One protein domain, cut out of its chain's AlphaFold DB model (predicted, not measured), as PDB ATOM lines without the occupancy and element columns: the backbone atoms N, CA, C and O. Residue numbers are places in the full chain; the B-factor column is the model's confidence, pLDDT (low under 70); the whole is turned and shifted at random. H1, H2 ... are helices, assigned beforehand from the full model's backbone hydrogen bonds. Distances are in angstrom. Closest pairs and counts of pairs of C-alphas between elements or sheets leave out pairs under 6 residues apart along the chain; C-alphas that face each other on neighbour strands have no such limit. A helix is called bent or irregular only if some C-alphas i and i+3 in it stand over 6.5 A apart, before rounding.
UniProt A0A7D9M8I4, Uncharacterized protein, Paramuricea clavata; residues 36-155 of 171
ATOM      1  N   GLU A  36      36.643  33.750  -8.649       81.25
ATOM      2  CA  GLU A  36      35.316  34.148  -8.163       81.25
ATOM      3  C   GLU A  36      34.290  33.013  -8.244       81.25
ATOM      4  O   GLU A  36      33.436  32.883  -7.367       81.25
ATOM      5  N   ASP A  37      34.366  32.170  -9.272       84.25
ATOM      6  CA  ASP A  37      33.420  31.070  -9.460       84.25
ATOM      7  C   ASP A  37      33.646  29.976  -8.417       84.25
ATOM      8  O   ASP A  37      32.692  29.374  -7.920       84.25
ATOM      9  N   ILE A  38      34.907  29.738  -8.041       86.50
ATOM     10  CA  ILE A  38      35.242  28.860  -6.915       86.50
ATOM     11  C   ILE A  38      34.755  29.465  -5.600       86.50
ATOM     12  O   ILE A  38      34.189  28.739  -4.782       86.50
ATOM     13  N   ALA A  39      34.963  30.765  -5.385       82.94
ATOM     14  CA  ALA A  39      34.535  31.440  -4.163       82.94
ATOM     15  C   ALA A  39      33.013  31.326  -3.961       82.94
ATOM     16  O   ALA A  39      32.567  30.936  -2.879       82.94
ATOM     17  N   LYS A  40      32.229  31.553  -5.026       82.56
ATOM     18  CA  LYS A  40      30.756  31.499  -5.014       82.56
ATOM     19  C   LYS A  40      30.179  30.130  -4.655       82.56
ATOM     20  O   LYS A  40      29.089  30.078  -4.094       82.56
ATOM     21  N   CYS A  41      30.874  29.035  -4.976       87.12
ATOM     22  CA  CYS A  41      30.399  27.676  -4.692       87.12
ATOM     23  C   CYS A  41      31.069  27.028  -3.465       87.12
ATOM     24  O   CYS A  41      30.797  25.867  -3.145       87.12
ATOM     25  N   LEU A  42      31.988  27.728  -2.790       87.94
ATOM     26  CA  LEU A  42      32.861  27.139  -1.772       87.94
ATOM     27  C   LEU A  42      32.103  26.715  -0.510       87.94
ATOM     28  O   LEU A  42      32.413  25.674   0.075       87.94
ATOM     29  N   ILE A  43      31.099  27.501  -0.112       87.62
ATOM     30  CA  ILE A  43      30.202  27.189   1.007       87.62
ATOM     31  C   ILE A  43      29.415  25.918   0.707       87.62
ATOM     32  O   ILE A  43      29.448  24.972   1.494       87.62
ATOM     33  N   GLN A  44      28.767  25.874  -0.456       90.88
ATOM     34  CA  GLN A  44      27.941  24.758  -0.902       90.88
ATOM     35  C   GLN A  44      28.771  23.481  -0.985       90.88
ATOM     36  O   GLN A  44      28.394  22.434  -0.458       90.88
ATOM     37  N   PHE A  45      29.958  23.585  -1.581       91.81
ATOM     38  CA  PHE A  45      30.911  22.492  -1.655       91.81
ATOM     39  C   PHE A  45      31.343  22.013  -0.262       91.81
ATOM     40  O   PHE A  45      31.419  20.804  -0.017       91.81
ATOM     41  N   HIS A  46      31.619  22.936   0.665       90.38
ATOM     42  CA  HIS A  46      32.005  22.599   2.032       90.38
ATOM     43  C   HIS A  46      30.918  21.782   2.737       90.38
ATOM     44  O   HIS A  46      31.215  20.688   3.214       90.38
ATOM     45  N   VAL A  47      29.673  22.268   2.761       92.12
ATOM     46  CA  VAL A  47      28.575  21.577   3.455       92.12
ATOM     47  C   VAL A  47      28.225  20.240   2.789       92.12
ATOM     48  O   VAL A  47      27.998  19.246   3.480       92.12
ATOM     49  N   MET A  48      28.288  20.165   1.455       92.56
ATOM     50  CA  MET A  48      27.992  18.946   0.687       92.56
ATOM     51  C   MET A  48      29.031  17.836   0.898       92.56
ATOM     52  O   MET A  48      28.695  16.657   1.013       92.56
ATOM     53  N   THR A  49      30.311  18.205   0.981       92.12
ATOM     54  CA  THR A  49      31.423  17.257   1.198       92.12
ATOM     55  C   THR A  49      31.744  17.032   2.681       92.12
ATOM     56  O   THR A  49      32.699  16.324   3.032       92.12
ATOM     57  N   GLY A  50      30.947  17.639   3.558       90.62
ATOM     58  CA  GLY A  50      30.847  17.400   4.990       90.62
ATOM     59  C   GLY A  50      31.201  18.621   5.845       90.62
ATOM     60  O   GLY A  50      32.201  19.291   5.628       90.62
ATOM     61  N   CYS A  51      30.462  18.864   6.901       90.38
ATOM     62  CA  CYS A  51      30.728  19.880   7.909       90.38
ATOM     63  C   CYS A  51      30.318  19.331   9.277       90.38
ATOM     64  O   CYS A  51      29.947  18.167   9.390       90.38
ATOM     65  N   ASP A  52      30.334  20.151  10.321       89.06
ATOM     66  CA  ASP A  52      29.922  19.686  11.652       89.06
ATOM     67  C   ASP A  52      28.454  19.209  11.664       89.06
ATOM     68  O   ASP A  52      28.112  18.266  12.369       89.06
ATOM     69  N   ALA A  53      27.607  19.800  10.812       89.25
ATOM     70  CA  ALA A  53      26.188  19.457  10.672       89.25
ATOM     71  C   ALA A  53      25.859  18.455   9.541       89.25
ATOM     72  O   ALA A  53      24.694  18.107   9.359       89.25
ATOM     73  N   ASN A  54      26.843  18.002   8.755       91.75
ATOM     74  CA  ASN A  54      26.614  17.046   7.666       91.75
ATOM     75  C   ASN A  54      27.833  16.141   7.490       91.75
ATOM     76  O   ASN A  54      28.948  16.629   7.337       91.75
ATOM     77  N   SER A  55      27.664  14.824   7.504       90.94
ATOM     78  CA  SER A  55      28.810  13.910   7.437       90.94
ATOM     79  C   SER A  55      29.580  14.029   6.113       90.94
ATOM     80  O   SER A  55      29.116  14.615   5.139       90.94
ATOM     81  N   CYS A  56      30.802  13.498   6.055       92.25
ATOM     82  CA  CYS A  56      31.497  13.315   4.781       92.25
ATOM     83  C   CYS A  56      31.171  11.946   4.168       92.25
ATOM     84  O   CYS A  56      30.755  11.020   4.863       92.25
ATOM     85  N   PHE A  57      31.419  11.802   2.866       93.81
ATOM     86  CA  PHE A  57      31.369  10.500   2.203       93.81
ATOM     87  C   PHE A  57      32.573   9.649   2.624       93.81
ATOM     88  O   PHE A  57      33.720  10.110   2.601       93.81
ATOM     89  N   TYR A  58      32.322   8.397   3.010       92.38
ATOM     90  CA  TYR A  58      33.358   7.499   3.511       92.38
ATOM     91  C   TYR A  58      34.481   7.302   2.483       92.38
ATOM     92  O   TYR A  58      34.231   6.953   1.334       92.38
ATOM     93  N   GLY A  59      35.732   7.514   2.897       91.19
ATOM     94  CA  GLY A  59      36.902   7.371   2.022       91.19
ATOM     95  C   GLY A  59      37.133   8.528   1.040       91.19
ATOM     96  O   GLY A  59      38.130   8.508   0.322       91.19
ATOM     97  N   HIS A  60      36.281   9.559   1.036       91.50
ATOM     98  CA  HIS A  60      36.400  10.704   0.131       91.50
ATOM     99  C   HIS A  60      36.743  11.988   0.893       91.50
ATOM    100  O   HIS A  60      35.910  12.619   1.545       91.50
ATOM    101  N   GLY A  61      38.012  12.388   0.804       87.00
ATOM    102  CA  GLY A  61      38.521  13.592   1.452       87.00
ATOM    103  C   GLY A  61      38.168  14.878   0.697       87.00
ATOM    104  O   GLY A  61      38.252  14.946  -0.529       87.00
ATOM    105  N   LYS A  62      37.879  15.949   1.446       88.88
ATOM    106  CA  LYS A  62      37.607  17.287   0.886       88.88
ATOM    107  C   LYS A  62      38.716  17.826   0.003       88.88
ATOM    108  O   LYS A  62      38.418  18.484  -0.983       88.88
ATOM    109  N   SER A  63      39.978  17.588   0.366       88.25
ATOM    110  CA  SER A  63      41.112  18.093  -0.418       88.25
ATOM    111  C   SER A  63      41.076  17.521  -1.832       88.25
ATOM    112  O   SER A  63      41.100  18.274  -2.793       88.25
ATOM    113  N   THR A  64      40.900  16.204  -1.949       90.81
ATOM    114  CA  THR A  64      40.833  15.510  -3.237       90.81
ATOM    115  C   THR A  64      39.652  15.982  -4.080       90.81
ATOM    116  O   THR A  64      39.797  16.196  -5.280       90.81
ATOM    117  N   LEU A  65      38.478  16.164  -3.470       92.56
ATOM    118  CA  LEU A  65      37.297  16.669  -4.177       92.56
ATOM    119  C   LEU A  65      37.460  18.135  -4.590       92.56
ATOM    120  O   LEU A  65      37.034  18.521  -5.675       92.56
ATOM    121  N   TYR A  66      38.118  18.941  -3.760       91.50
ATOM    122  CA  TYR A  66      38.391  20.334  -4.078       91.50
ATOM    123  C   TYR A  66      39.335  20.447  -5.272       91.50
ATOM    124  O   TYR A  66      39.083  21.239  -6.171       91.50
ATOM    125  N   ASP A  67      40.374  19.612  -5.334       91.69
ATOM    126  CA  ASP A  67      41.286  19.593  -6.479       91.69
ATOM    127  C   ASP A  67      40.547  19.245  -7.783       91.69
ATOM    128  O   ASP A  67      40.880  19.781  -8.840       91.69
ATOM    129  N   LYS A  68      39.509  18.394  -7.720       92.62
ATOM    130  CA  LYS A  68      38.617  18.130  -8.864       92.62
ATOM    131  C   LYS A  68      37.762  19.349  -9.214       92.62
ATOM    132  O   LYS A  68      37.657  19.685 -10.387       92.62
ATOM    133  N   MET A  69      37.175  20.012  -8.221       91.62
ATOM    134  CA  MET A  69      36.342  21.211  -8.402       91.62
ATOM    135  C   MET A  69      37.127  22.385  -9.016       91.62
ATOM    136  O   MET A  69      36.616  23.091  -9.884       91.62
ATOM    137  N   VAL A  70      38.388  22.570  -8.609       90.69
ATOM    138  CA  VAL A  70      39.286  23.582  -9.190       90.69
ATOM    139  C   VAL A  70      39.521  23.299 -10.676       90.69
ATOM    140  O   VAL A  70      39.469  24.215 -11.487       90.69
ATOM    141  N   LYS A  71      39.741  22.029 -11.041       91.94
ATOM    142  CA  LYS A  71      40.110  21.614 -12.405       91.94
ATOM    143  C   LYS A  71      38.928  21.434 -13.361       91.94
ATOM    144  O   LYS A  71      39.141  21.424 -14.568       91.94
ATOM    145  N   SER A  72      37.716  21.227 -12.853       92.62
ATOM    146  CA  SER A  72      36.555  20.842 -13.661       92.62
ATOM    147  C   SER A  72      35.349  21.723 -13.363       92.62
ATOM    148  O   SER A  72      34.783  21.682 -12.270       92.62
ATOM    149  N   VAL A  73      34.909  22.469 -14.380       91.12
ATOM    150  CA  VAL A  73      33.667  23.256 -14.331       91.12
ATOM    151  C   VAL A  73      32.449  22.345 -14.148       91.12
ATOM    152  O   VAL A  73      31.542  22.678 -13.391       91.12
ATOM    153  N   GLU A  74      32.452  21.149 -14.748       91.50
ATOM    154  CA  GLU A  74      31.383  20.156 -14.556       91.50
ATOM    155  C   GLU A  74      31.257  19.693 -13.099       91.50
ATOM    156  O   GLU A  74      30.151  19.445 -12.631       91.50
ATOM    157  N   CYS A  75      32.375  19.596 -12.374       91.31
ATOM    158  CA  CYS A  75      32.387  19.284 -10.943       91.31
ATOM    159  C   CYS A  75      31.877  20.466 -10.099       91.31
ATOM    160  O   CYS A  75      31.291  20.273  -9.036       91.31
ATOM    161  N   ARG A  76      32.098  21.696 -10.578       91.44
ATOM    162  CA  ARG A  76      31.774  22.951  -9.884       91.44
ATOM    163  C   ARG A  76      30.296  23.340  -9.995       91.44
ATOM    164  O   ARG A  76      29.730  23.832  -9.022       91.44
ATOM    165  N   ARG A  77      29.677  23.099 -11.157       91.69
ATOM    166  CA  ARG A  77      28.301  23.522 -11.483       91.69
ATOM    167  C   ARG A  77      27.221  22.927 -10.559       91.69
ATOM    168  O   ARG A  77      26.363  23.680 -10.120       91.69
ATOM    169  N   PRO A  78      27.201  21.624 -10.225       92.44
ATOM    170  CA  PRO A  78      26.113  21.093  -9.402       92.44
ATOM    171  C   PRO A  78      26.102  21.661  -7.973       92.44
ATOM    172  O   PRO A  78      25.049  22.120  -7.532       92.44
ATOM    173  N   PRO A  79      27.243  21.726  -7.249       90.31
ATOM    174  CA  PRO A  79      27.274  22.367  -5.941       90.31
ATOM    175  C   PRO A  79      26.890  23.850  -5.962       90.31
ATOM    176  O   PRO A  79      26.320  24.304  -4.980       90.31
ATOM    177  N   SER A  80      27.159  24.616  -7.029       90.31
ATOM    178  CA  SER A  80      26.877  26.064  -7.032       90.31
ATOM    179  C   SER A  80      25.393  26.409  -6.896       90.31
ATOM    180  O   SER A  80      25.075  27.436  -6.302       90.31
ATOM    181  N   ASN A  81      24.505  25.537  -7.381       92.38
ATOM    182  CA  ASN A  81      23.051  25.739  -7.337       92.38
ATOM    183  C   ASN A  81      22.430  25.287  -5.998       92.38
ATOM    184  O   ASN A  81      21.233  25.450  -5.753       92.38
ATOM    185  N   CYS A  82      23.231  24.679  -5.120       92.62
ATOM    186  CA  CYS A  82      22.790  24.217  -3.811       92.62
ATOM    187  C   CYS A  82      22.492  25.416  -2.891       92.62
ATOM    188  O   CYS A  82      23.299  26.337  -2.744       92.62
ATOM    189  N   GLY A  83      21.328  25.398  -2.246       92.75
ATOM    190  CA  GLY A  83      20.872  26.459  -1.350       92.75
ATOM    191  C   GLY A  83      20.256  27.673  -2.045       92.75
ATOM    192  O   GLY A  83      20.030  28.679  -1.384       92.75
ATOM    193  N   GLU A  84      19.972  27.617  -3.349       92.56
ATOM    194  CA  GLU A  84      19.234  28.691  -4.034       92.56
ATOM    195  C   GLU A  84      17.759  28.743  -3.631       92.56
ATOM    196  O   GLU A  84      17.178  29.819  -3.543       92.56
ATOM    197  N   ASN A  85      17.150  27.580  -3.393       93.12
ATOM    198  CA  ASN A  85      15.726  27.454  -3.112       93.12
ATOM    199  C   ASN A  85      15.481  26.520  -1.927       93.12
ATOM    200  O   ASN A  85      16.215  25.547  -1.705       93.12
ATOM    201  N   LEU A  86      14.403  26.806  -1.203       93.44
ATOM    202  CA  LEU A  86      13.853  25.951  -0.166       93.44
ATOM    203  C   LEU A  86      12.333  25.842  -0.406       93.44
ATOM    204  O   LEU A  86      11.653  26.864  -0.318       93.44
ATOM    205  N   PRO A  87      11.786  24.658  -0.752       94.19
ATOM    206  CA  PRO A  87      12.450  23.354  -0.850       94.19
ATOM    207  C   PRO A  87      13.430  23.233  -2.034       94.19
ATOM    208  O   PRO A  87      13.407  24.024  -2.977       94.19
ATOM    209  N   LEU A  88      14.300  22.217  -1.971       95.75
ATOM    210  CA  LEU A  88      15.234  21.882  -3.047       95.75
ATOM    211  C   LEU A  88      14.464  21.492  -4.317       95.75
ATOM    212  O   LEU A  88      13.566  20.653  -4.272       95.75
ATOM    213  N   ARG A  89      14.852  22.072  -5.454       96.56
ATOM    214  CA  ARG A  89      14.298  21.723  -6.764       96.56
ATOM    215  C   ARG A  89      14.782  20.346  -7.221       96.56
ATOM    216  O   ARG A  89      15.952  20.008  -7.052       96.56
ATOM    217  N   GLU A  90      13.897  19.593  -7.866       96.12
ATOM    218  CA  GLU A  90      14.166  18.214  -8.295       96.12
ATOM    219  C   GLU A  90      15.304  18.115  -9.324       96.12
ATOM    220  O   GLU A  90      16.123  17.202  -9.274       96.12
ATOM    221  N   ASP A  91      15.423  19.071 -10.245       96.56
ATOM    222  CA  ASP A  91      16.520  19.077 -11.217       96.56
ATOM    223  C   ASP A  91      17.883  19.336 -10.553       96.56
ATOM    224  O   ASP A  91      18.871  18.694 -10.904       96.56
ATOM    225  N   VAL A  92      17.922  20.192  -9.525       96.44
ATOM    226  CA  VAL A  92      19.134  20.437  -8.727       96.44
ATOM    227  C   VAL A  92      19.484  19.207  -7.886       96.44
ATOM    228  O   VAL A  92      20.658  18.852  -7.783       96.44
ATOM    229  N   LEU A  93      18.486  18.514  -7.326       96.88
ATOM    230  CA  LEU A  93      18.690  17.230  -6.649       96.88
ATOM    231  C   LEU A  93      19.345  16.211  -7.592       96.88
ATOM    232  O   LEU A  93      20.355  15.609  -7.230       96.88
ATOM    233  N   ASN A  94      18.825  16.065  -8.811       96.69
ATOM    234  CA  ASN A  94      19.374  15.152  -9.816       96.69
ATOM    235  C   ASN A  94      20.807  15.525 -10.233       96.69
ATOM    236  O   ASN A  94      21.675  14.651 -10.321       96.69
ATOM    237  N   ASP A  95      21.093  16.817 -10.413       96.12
ATOM    238  CA  ASP A  95      22.447  17.318 -10.678       96.12
ATOM    239  C   ASP A  95      23.413  16.981  -9.517       96.12
ATOM    240  O   ASP A  95      24.551  16.558  -9.750       96.12
ATOM    241  N   LEU A  96      22.966  17.097  -8.260       96.50
ATOM    242  CA  LEU A  96      23.764  16.759  -7.073       96.50
ATOM    243  C   LEU A  96      23.972  15.246  -6.903       96.50
ATOM    244  O   LEU A  96      25.063  14.821  -6.511       96.50
ATOM    245  N   VAL A  97      22.982  14.418  -7.243       97.00
ATOM    246  CA  VAL A  97      23.141  12.953  -7.297       97.00
ATOM    247  C   VAL A  97      24.182  12.576  -8.354       97.00
ATOM    248  O   VAL A  97      25.117  11.826  -8.061       97.00
ATOM    249  N   SER A  98      24.085  13.157  -9.553       96.00
ATOM    250  CA  SER A  98      25.065  12.966 -10.629       96.00
ATOM    251  C   SER A  98      26.472  13.390 -10.200       96.00
ATOM    252  O   SER A  98      27.449  12.680 -10.457       96.00
ATOM    253  N   PHE A  99      26.590  14.495  -9.456       95.88
ATOM    254  CA  PHE A  99      27.860  14.927  -8.875       95.88
ATOM    255  C   PHE A  99      28.471  13.874  -7.942       95.88
ATOM    256  O   PHE A  99      29.673  13.598  -8.021       95.88
ATOM    257  N   VAL A 100      27.663  13.251  -7.080       96.50
ATOM    258  CA  VAL A 100      28.145  12.209  -6.164       96.50
ATOM    259  C   VAL A 100      28.608  10.974  -6.931       96.50
ATOM    260  O   VAL A 100      29.712  10.484  -6.688       96.50
ATOM    261  N   ILE A 101      27.830  10.511  -7.909       96.19
ATOM    262  CA  ILE A 101      28.196   9.354  -8.736       96.19
ATOM    263  C   ILE A 101      29.517   9.625  -9.480       96.19
ATOM    264  O   ILE A 101      30.499   8.896  -9.299       96.19
ATOM    265  N   ARG A 102      29.582  10.728 -10.239       95.62
ATOM    266  CA  ARG A 102      30.693  11.024 -11.160       95.62
ATOM    267  C   ARG A 102      31.945  11.545 -10.469       95.62
ATOM    268  O   ARG A 102      33.050  11.114 -10.790       95.62
ATOM    269  N   PHE A 103      31.813  12.479  -9.530       95.25
ATOM    270  CA  PHE A 103      32.967  13.198  -8.979       95.25
ATOM    271  C   PHE A 103      33.374  12.722  -7.592       95.25
ATOM    272  O   PHE A 103      34.577  12.702  -7.303       95.25
ATOM    273  N   VAL A 104      32.424  12.301  -6.751       95.31
ATOM    274  CA  VAL A 104      32.766  11.728  -5.442       95.31
ATOM    275  C   VAL A 104      33.293  10.314  -5.630       95.31
ATOM    276  O   VAL A 104      34.471  10.071  -5.362       95.31
ATOM    277  N   TYR A 105      32.475   9.429  -6.198       94.69
ATOM    278  CA  TYR A 105      32.811   8.013  -6.350       94.69
ATOM    279  C   TYR A 105      33.534   7.663  -7.654       94.69
ATOM    280  O   TYR A 105      34.113   6.583  -7.747       94.69
ATOM    281  N   GLY A 106      33.598   8.586  -8.619       93.44
ATOM    282  CA  GLY A 106      34.393   8.393  -9.836       93.44
ATOM    283  C   GLY A 106      33.746   7.481 -10.874       93.44
ATOM    284  O   GLY A 106      34.454   6.974 -11.741       93.44
ATOM    285  N   ASP A 107      32.437   7.244 -10.785       94.50
ATOM    286  CA  ASP A 107      31.710   6.419 -11.743       94.50
ATOM    287  C   ASP A 107      31.204   7.285 -12.901       94.50
ATOM    288  O   ASP A 107      30.306   8.108 -12.748       94.50
ATOM    289  N   VAL A 108      31.820   7.123 -14.070       92.25
ATOM    290  CA  VAL A 108      31.482   7.879 -15.285       92.25
ATOM    291  C   VAL A 108      30.483   7.155 -16.188       92.25
ATOM    292  O   VAL A 108      30.071   7.718 -17.198       92.25
ATOM    293  N   HIS A 109      30.124   5.914 -15.860       92.62
ATOM    294  CA  HIS A 109      29.302   5.059 -16.715       92.62
ATOM    295  C   HIS A 109      27.866   4.949 -16.214       92.62
ATOM    296  O   HIS A 109      26.943   4.823 -17.015       92.62
ATOM    297  N   SER A 110      27.673   4.997 -14.899       94.81
ATOM    298  CA  SER A 110      26.351   4.855 -14.302       94.81
ATOM    299  C   SER A 110      25.577   6.169 -14.335       94.81
ATOM    300  O   SER A 110      26.038   7.192 -13.833       94.81
ATOM    301  N   SER A 111      24.365   6.129 -14.886       90.25
ATOM    302  CA  SER A 111      23.430   7.266 -14.857       90.25
ATOM    303  C   SER A 111      22.591   7.318 -13.577       90.25
ATOM    304  O   SER A 111      22.110   8.385 -13.210       90.25
ATOM    305  N   TYR A 112      22.433   6.181 -12.895       92.56
ATOM    306  CA  TYR A 112      21.586   6.027 -11.713       92.56
ATOM    307  C   TYR A 112      22.376   5.440 -10.540       92.56
ATOM    308  O   TYR A 112      23.342   4.693 -10.729       92.56
ATOM    309  N   LEU A 113      21.979   5.800  -9.317       94.38
ATOM    310  CA  LEU A 113      22.718   5.468  -8.096       94.38
ATOM    311  C   LEU A 113      22.727   3.965  -7.790       94.38
ATOM    312  O   LEU A 113      23.732   3.430  -7.328       94.38
ATOM    313  N   ASP A 114      21.621   3.280  -8.056       94.38
ATOM    314  CA  ASP A 114      21.470   1.834  -7.905       94.38
ATOM    315  C   ASP A 114      22.405   1.062  -8.850       94.38
ATOM    316  O   ASP A 114      23.123   0.160  -8.407       94.38
ATOM    317  N   ILE A 115      22.488   1.485 -10.116       94.94
ATOM    318  CA  ILE A 115      23.444   0.952 -11.096       94.94
ATOM    319  C   ILE A 115      24.877   1.217 -10.625       94.94
ATOM    320  O   ILE A 115      25.698   0.296 -10.613       94.94
ATOM    321  N   ALA A 116      25.164   2.433 -10.151       96.25
ATOM    322  CA  ALA A 116      26.481   2.805  -9.640       96.25
ATOM    323  C   ALA A 116      26.889   1.958  -8.424       96.25
ATOM    324  O   ALA A 116      28.033   1.492  -8.336       96.25
ATOM    325  N   ARG A 117      25.958   1.706  -7.495       95.81
ATOM    326  CA  ARG A 117      26.175   0.809  -6.348       95.81
ATOM    327  C   ARG A 117      26.459  -0.611  -6.797       95.81
ATOM    328  O   ARG A 117      27.409  -1.215  -6.298       95.81
ATOM    329  N   ALA A 118      25.663  -1.148  -7.719       95.19
ATOM    330  CA  ALA A 118      25.840  -2.506  -8.220       95.19
ATOM    331  C   ALA A 118      27.189  -2.672  -8.941       95.19
ATOM    332  O   ALA A 118      27.913  -3.642  -8.694       95.19
ATOM    333  N   ALA A 119      27.567  -1.699  -9.776       94.88
ATOM    334  CA  ALA A 119      28.847  -1.671 -10.477       94.88
ATOM    335  C   ALA A 119      30.033  -1.600  -9.501       94.88
ATOM    336  O   ALA A 119      30.954  -2.417  -9.592       94.88
ATOM    337  N   ASN A 120      29.982  -0.695  -8.516       94.12
ATOM    338  CA  ASN A 120      31.004  -0.578  -7.473       94.12
ATOM    339  C   ASN A 120      31.106  -1.871  -6.651       94.12
ATOM    340  O   ASN A 120      32.196  -2.421  -6.490       94.12
ATOM    341  N   TRP A 121      29.974  -2.440  -6.221       95.69
ATOM    342  CA  TRP A 121      29.958  -3.723  -5.518       95.69
ATOM    343  C   TRP A 121      30.628  -4.827  -6.329       95.69
ATOM    344  O   TRP A 121      31.468  -5.551  -5.794       95.69
ATOM    345  N   LYS A 122      30.314  -4.947  -7.625       95.00
ATOM    346  CA  LYS A 122      30.925  -5.943  -8.514       95.00
ATOM    347  C   LYS A 122      32.433  -5.724  -8.662       95.00
ATOM    348  O   LYS A 122      33.184  -6.694  -8.571       95.00
ATOM    349  N   GLY A 123      32.870  -4.474  -8.821       92.62
ATOM    350  CA  GLY A 123      34.275  -4.095  -9.006       92.62
ATOM    351  C   GLY A 123      35.150  -4.189  -7.749       92.62
ATOM    352  O   GLY A 123      36.375  -4.272  -7.854       92.62
ATOM    353  N   GLN A 124      34.562  -4.212  -6.550       93.06
ATOM    354  CA  GLN A 124      35.324  -4.335  -5.308       93.06
ATOM    355  C   GLN A 124      35.994  -5.709  -5.169       93.06
ATOM    356  O   GLN A 124      35.310  -6.732  -5.076       93.06
ATOM    357  N   LYS A 125      37.331  -5.708  -5.051       92.56
ATOM    358  CA  LYS A 125      38.134  -6.898  -4.704       92.56
ATOM    359  C   LYS A 125      37.790  -7.426  -3.307       92.56
ATOM    360  O   LYS A 125      37.494  -8.602  -3.152       92.56
ATOM    361  N   ASN A 126      37.762  -6.528  -2.320       91.69
ATOM    362  CA  ASN A 126      37.354  -6.827  -0.949       91.69
ATOM    363  C   ASN A 126      36.010  -6.160  -0.688       91.69
ATOM    364  O   ASN A 126      35.924  -4.928  -0.704       91.69
ATOM    365  N   LYS A 127      34.977  -6.977  -0.473       92.75
ATOM    366  CA  LYS A 127      33.604  -6.509  -0.295       92.75
ATOM    367  C   LYS A 127      33.475  -5.688   0.984       92.75
ATOM    368  O   LYS A 127      33.801  -6.159   2.070       92.75
ATOM    369  N   SER A 128      33.003  -4.453   0.850       93.06
ATOM    370  CA  SER A 128      32.741  -3.568   1.980       93.06
ATOM    371  C   SER A 128      31.566  -2.652   1.673       93.06
ATOM    372  O   SER A 128      31.620  -1.842   0.748       93.06
ATOM    373  N   LEU A 129      30.520  -2.741   2.496       92.25
ATOM    374  CA  LEU A 129      29.339  -1.884   2.371       92.25
ATOM    375  C   LEU A 129      29.675  -0.401   2.585       92.25
ATOM    376  O   LEU A 129      29.097   0.453   1.923       92.25
ATOM    377  N   MET A 130      30.671  -0.099   3.427       90.94
ATOM    378  CA  MET A 130      31.131   1.272   3.698       90.94
ATOM    379  C   MET A 130      31.711   1.968   2.462       90.94
ATOM    380  O   MET A 130      31.731   3.191   2.393       90.94
ATOM    381  N   ARG A 131      32.203   1.196   1.484       89.88
ATOM    382  CA  ARG A 131      32.802   1.718   0.245       89.88
ATOM    383  C   ARG A 131      31.778   1.914  -0.880       89.88
ATOM    384  O   ARG A 131      32.164   2.297  -1.983       89.88
ATOM    385  N   LEU A 132      30.501   1.617  -0.630       93.62
ATOM    386  CA  LEU A 132      29.408   1.834  -1.579       93.62
ATOM    387  C   LEU A 132      28.819   3.250  -1.456       93.62
ATOM    388  O   LEU A 132      28.982   3.920  -0.438       93.62
ATOM    389  N   GLN A 133      28.123   3.688  -2.506       92.88
ATOM    390  CA  GLN A 133      27.660   5.065  -2.714       92.88
ATOM    391  C   GLN A 133      26.383   5.522  -1.980       92.88
ATOM    392  O   GLN A 133      25.547   6.070  -2.657       92.88
ATOM    393  N   PRO A 134      26.198   5.508  -0.655       94.12
ATOM    394  CA  PRO A 134      24.831   5.535  -0.061       94.12
ATOM    395  C   PRO A 134      23.665   4.857  -0.845       94.12
ATOM    396  O   PRO A 134      23.769   4.485  -2.006       94.12
ATOM    397  N   ASP A 135      22.545   4.538  -0.221       94.25
ATOM    398  CA  ASP A 135      21.322   4.247  -0.994       94.25
ATOM    399  C   ASP A 135      20.631   5.562  -1.398       94.25
ATOM    400  O   ASP A 135      21.050   6.643  -0.974       94.25
ATOM    401  N   SER A 136      19.609   5.480  -2.253       94.06
ATOM    402  CA  SER A 136      18.925   6.662  -2.792       94.06
ATOM    403  C   SER A 136      18.310   7.532  -1.699       94.06
ATOM    404  O   SER A 136      18.426   8.755  -1.770       94.06
ATOM    405  N   ASP A 137      17.730   6.922  -0.668       93.94
ATOM    406  CA  ASP A 137      17.068   7.644   0.417       93.94
ATOM    407  C   ASP A 137      18.102   8.313   1.322       93.94
ATOM    408  O   ASP A 137      18.039   9.521   1.567       93.94
ATOM    409  N   SER A 138      19.133   7.565   1.725       94.12
ATOM    410  CA  SER A 138      20.262   8.093   2.494       94.12
ATOM    411  C   SER A 138      20.962   9.241   1.764       94.12
ATOM    412  O   SER A 138      21.287  10.261   2.378       94.12
ATOM    413  N   LEU A 139      21.182   9.110   0.448       95.94
ATOM    414  CA  LEU A 139      21.794  10.165  -0.356       95.94
ATOM    415  C   LEU A 139      20.888  11.391  -0.462       95.94
ATOM    416  O   LEU A 139      21.373  12.515  -0.334       95.94
ATOM    417  N   LYS A 140      19.584  11.193  -0.665       95.94
ATOM    418  CA  LYS A 140      18.614  12.287  -0.720       95.94
ATOM    419  C   LYS A 140      18.632  13.087   0.579       95.94
ATOM    420  O   LYS A 140      18.802  14.302   0.530       95.94
ATOM    421  N   GLN A 141      18.566  12.424   1.734       95.00
ATOM    422  CA  GLN A 141      18.659  13.104   3.031       95.00
ATOM    423  C   GLN A 141      20.008  13.814   3.202       95.00
ATOM    424  O   GLN A 141      20.059  14.963   3.641       95.00
ATOM    425  N   HIS A 142      21.105  13.171   2.790       95.25
ATOM    426  CA  HIS A 142      22.440  13.777   2.789       95.25
ATOM    427  C   HIS A 142      22.548  15.009   1.889       95.25
ATOM    428  O   HIS A 142      23.370  15.861   2.183       95.25
ATOM    429  N   ILE A 143      21.767  15.118   0.810       97.00
ATOM    430  CA  ILE A 143      21.742  16.285  -0.088       97.00
ATOM    431  C   ILE A 143      20.852  17.405   0.468       97.00
ATOM    432  O   ILE A 143      21.215  18.582   0.390       97.00
ATOM    433  N   LEU A 144      19.707  17.054   1.056       96.88
ATOM    434  CA  LEU A 144      18.767  18.030   1.609       96.88
ATOM    435  C   LEU A 144      19.400  18.864   2.736       96.88
ATOM    436  O   LEU A 144      19.218  20.083   2.757       96.88
ATOM    437  N   ARG A 145      20.218  18.239   3.598       95.94
ATOM    438  CA  ARG A 145      20.921  18.928   4.697       95.94
ATOM    439  C   ARG A 145      21.838  20.063   4.195       95.94
ATOM    440  O   ARG A 145      21.631  21.209   4.590       95.94
ATOM    441  N   PRO A 146      22.819  19.817   3.302       95.06
ATOM    442  CA  PRO A 146      23.589  20.832   2.590       95.06
ATOM    443  C   PRO A 146      22.751  21.912   1.931       95.06
ATOM    444  O   PRO A 146      23.142  23.069   2.017       95.06
ATOM    445  N   ASN A 147      21.629  21.566   1.291       96.62
ATOM    446  CA  ASN A 147      20.784  22.570   0.650       96.62
ATOM    447  C   ASN A 147      20.241  23.566   1.674       96.62
ATOM    448  O   ASN A 147      20.365  24.771   1.476       96.62
ATOM    449  N   TYR A 148      19.718  23.074   2.798       96.06
ATOM    450  CA  TYR A 148      19.273  23.928   3.896       96.06
ATOM    451  C   TYR A 148      20.424  24.754   4.491       96.06
ATOM    452  O   TYR A 148      20.305  25.970   4.630       96.06
ATOM    453  N   LEU A 149      21.567  24.122   4.784       94.00
ATOM    454  CA  LEU A 149      22.737  24.800   5.357       94.00
ATOM    455  C   LEU A 149      23.314  25.876   4.425       94.00
ATOM    456  O   LEU A 149      23.747  26.930   4.885       94.00
ATOM    457  N   ALA A 150      23.323  25.626   3.118       93.12
ATOM    458  CA  ALA A 150      23.723  26.611   2.126       93.12
ATOM    459  C   ALA A 150      22.680  27.728   2.003       93.12
ATOM    460  O   ALA A 150      23.059  28.892   1.922       93.12
ATOM    461  N   TYR A 151      21.385  27.398   2.040       93.81
ATOM    462  CA  TYR A 151      20.302  28.376   1.964       93.81
ATOM    463  C   TYR A 151      20.384  29.402   3.097       93.81
ATOM    464  O   TYR A 151      20.394  30.601   2.825       93.81
ATOM    465  N   ILE A 152      20.532  28.958   4.349       92.12
ATOM    466  CA  ILE A 152      20.654  29.878   5.494       92.12
ATOM    467  C   ILE A 152      21.906  30.762   5.401       92.12
ATOM    468  O   ILE A 152      21.863  31.922   5.791       92.12
ATOM    469  N   GLN A 153      23.013  30.244   4.854       87.31
ATOM    470  CA  GLN A 153      24.254  31.011   4.696       87.31
ATOM    471  C   GLN A 153      24.176  32.033   3.558       87.31
ATOM    472  O   GLN A 153      24.863  33.049   3.612       87.31
ATOM    473  N   ARG A 154      23.343  31.780   2.542       85.62
ATOM    474  CA  ARG A 154      23.094  32.712   1.431       85.62
ATOM    475  C   ARG A 154      22.106  33.823   1.776       85.62
ATOM    476  O   ARG A 154      22.088  34.818   1.065       85.62
ATOM    477  N   HIS A 155      21.323  33.652   2.839       86.44
ATOM    478  CA  HIS A 155      20.297  34.602   3.268       86.44
ATOM    479  C   HIS A 155      20.545  35.079   4.714       86.44
ATOM    480  O   HIS A 155      19.718  34.835   5.604       86.44
TER     481      HIS A 155
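Overview. This is residues 36 to 155 of the 171 residues of an uncharacterized protein of Paramuricea clavata (UniProt A0A7D9M8I4). A body of crossed helices, with H4 at the middle, H6 crossing it at a wide angle, H3 packing on it, and H1 packing on H3 and H6. H5, with the loop of residues 124 to 135 after it, makes one end of the long axis, while H1 and the last residues of H6 lie toward the other end. The printed part has 120 residues with six named helices, H1 to H6 in order along the chain, and no named strand; the class is all helix. The whole is compact, with a radius of gyration of the C-alphas of 13.8 A, and elongated, spanning 45 by 29 by 26 A.

Arrangement. H1, residues 36 to 48, and H3, residues 73 to 80, touch at a steep tilt of 62 degrees, the closest C-alphas being those of Cys 41 and Ser 80 at 4.5 A. H1 and H2, residues 62 to 71, form a helical hairpin, but only just touch, with 3 pairs of C-alphas within 8 A, the closest those of Ile 38 and Val 70 at 7.0 A. H2 and H3 touch only at the corner, Met 69 to Cys 75, C-alphas 5.1 A apart. H4, residues 90 to 104, is the hub, touching four other helices. It touches H3 at a steep tilt of 49 degrees, with the C-alphas of Pro 78 and Asp 95 closest at 5.4 A. With residues 103 to 104 alone it only just touches H2, with 3 pairs within 8 A, Leu 65 to Val 104 closest at 6.8 A between C-alphas. With residues 97 to 101 alone it only just touches H5, residues 113 to 123, with 3 pairs within 8 A, the closest C-alphas being those of Ile 101 and Leu 113 at 6.7 A. H6, residues 136 to 154, is about perpendicular to H4 at 73 degrees, and the closest C-alphas, of Leu 96 and Ile 143, are 7.3 A apart. Residues 43 to 48 of H1 touch H6, with the C-alphas of Val 47 and Pro 146 closest at 5.1 A. H5 and H6 are close but not clearly touching, with the C-alphas of Leu 113 and Ser 136 closest at 6.6 A, and H5 is apart from H1, H2 and H3. In H2, H4 and H5 every O i to N i+4 pair is within hydrogen-bond range; in H1 it is 7 of 9, in H3 2 of 4 and in H6 14 of 15.

Along the chain. H1 begins at C-alpha 36, (35.316, 34.148, -8.163), and is 19.1 A long; it is irregular, with C-alphas 40 and 43 7.4 A apart. H2 is 14.2 A long and H3 10.4 A; H3 is only just irregular, with C-alphas 75 and 78 6.7 A apart. H4 is 19.9 A long, from C-alpha 90 at (14.166, 18.214, -8.295). H5 is 15.0 A long, and H6, the longest, 26.7 A, ends at C-alpha 154, (23.094, 32.712, 1.431).

Size, cuts and confidence. The two C-alphas farthest apart, of Lys 125 and His 155, are 45.9 A apart. The printed part has no cut. The links H1 to H2 and H5 to H6 are long, and H2 to H3 is tight. The mean pLDDT of the printed part is 92.6, and no printed residue is under 70.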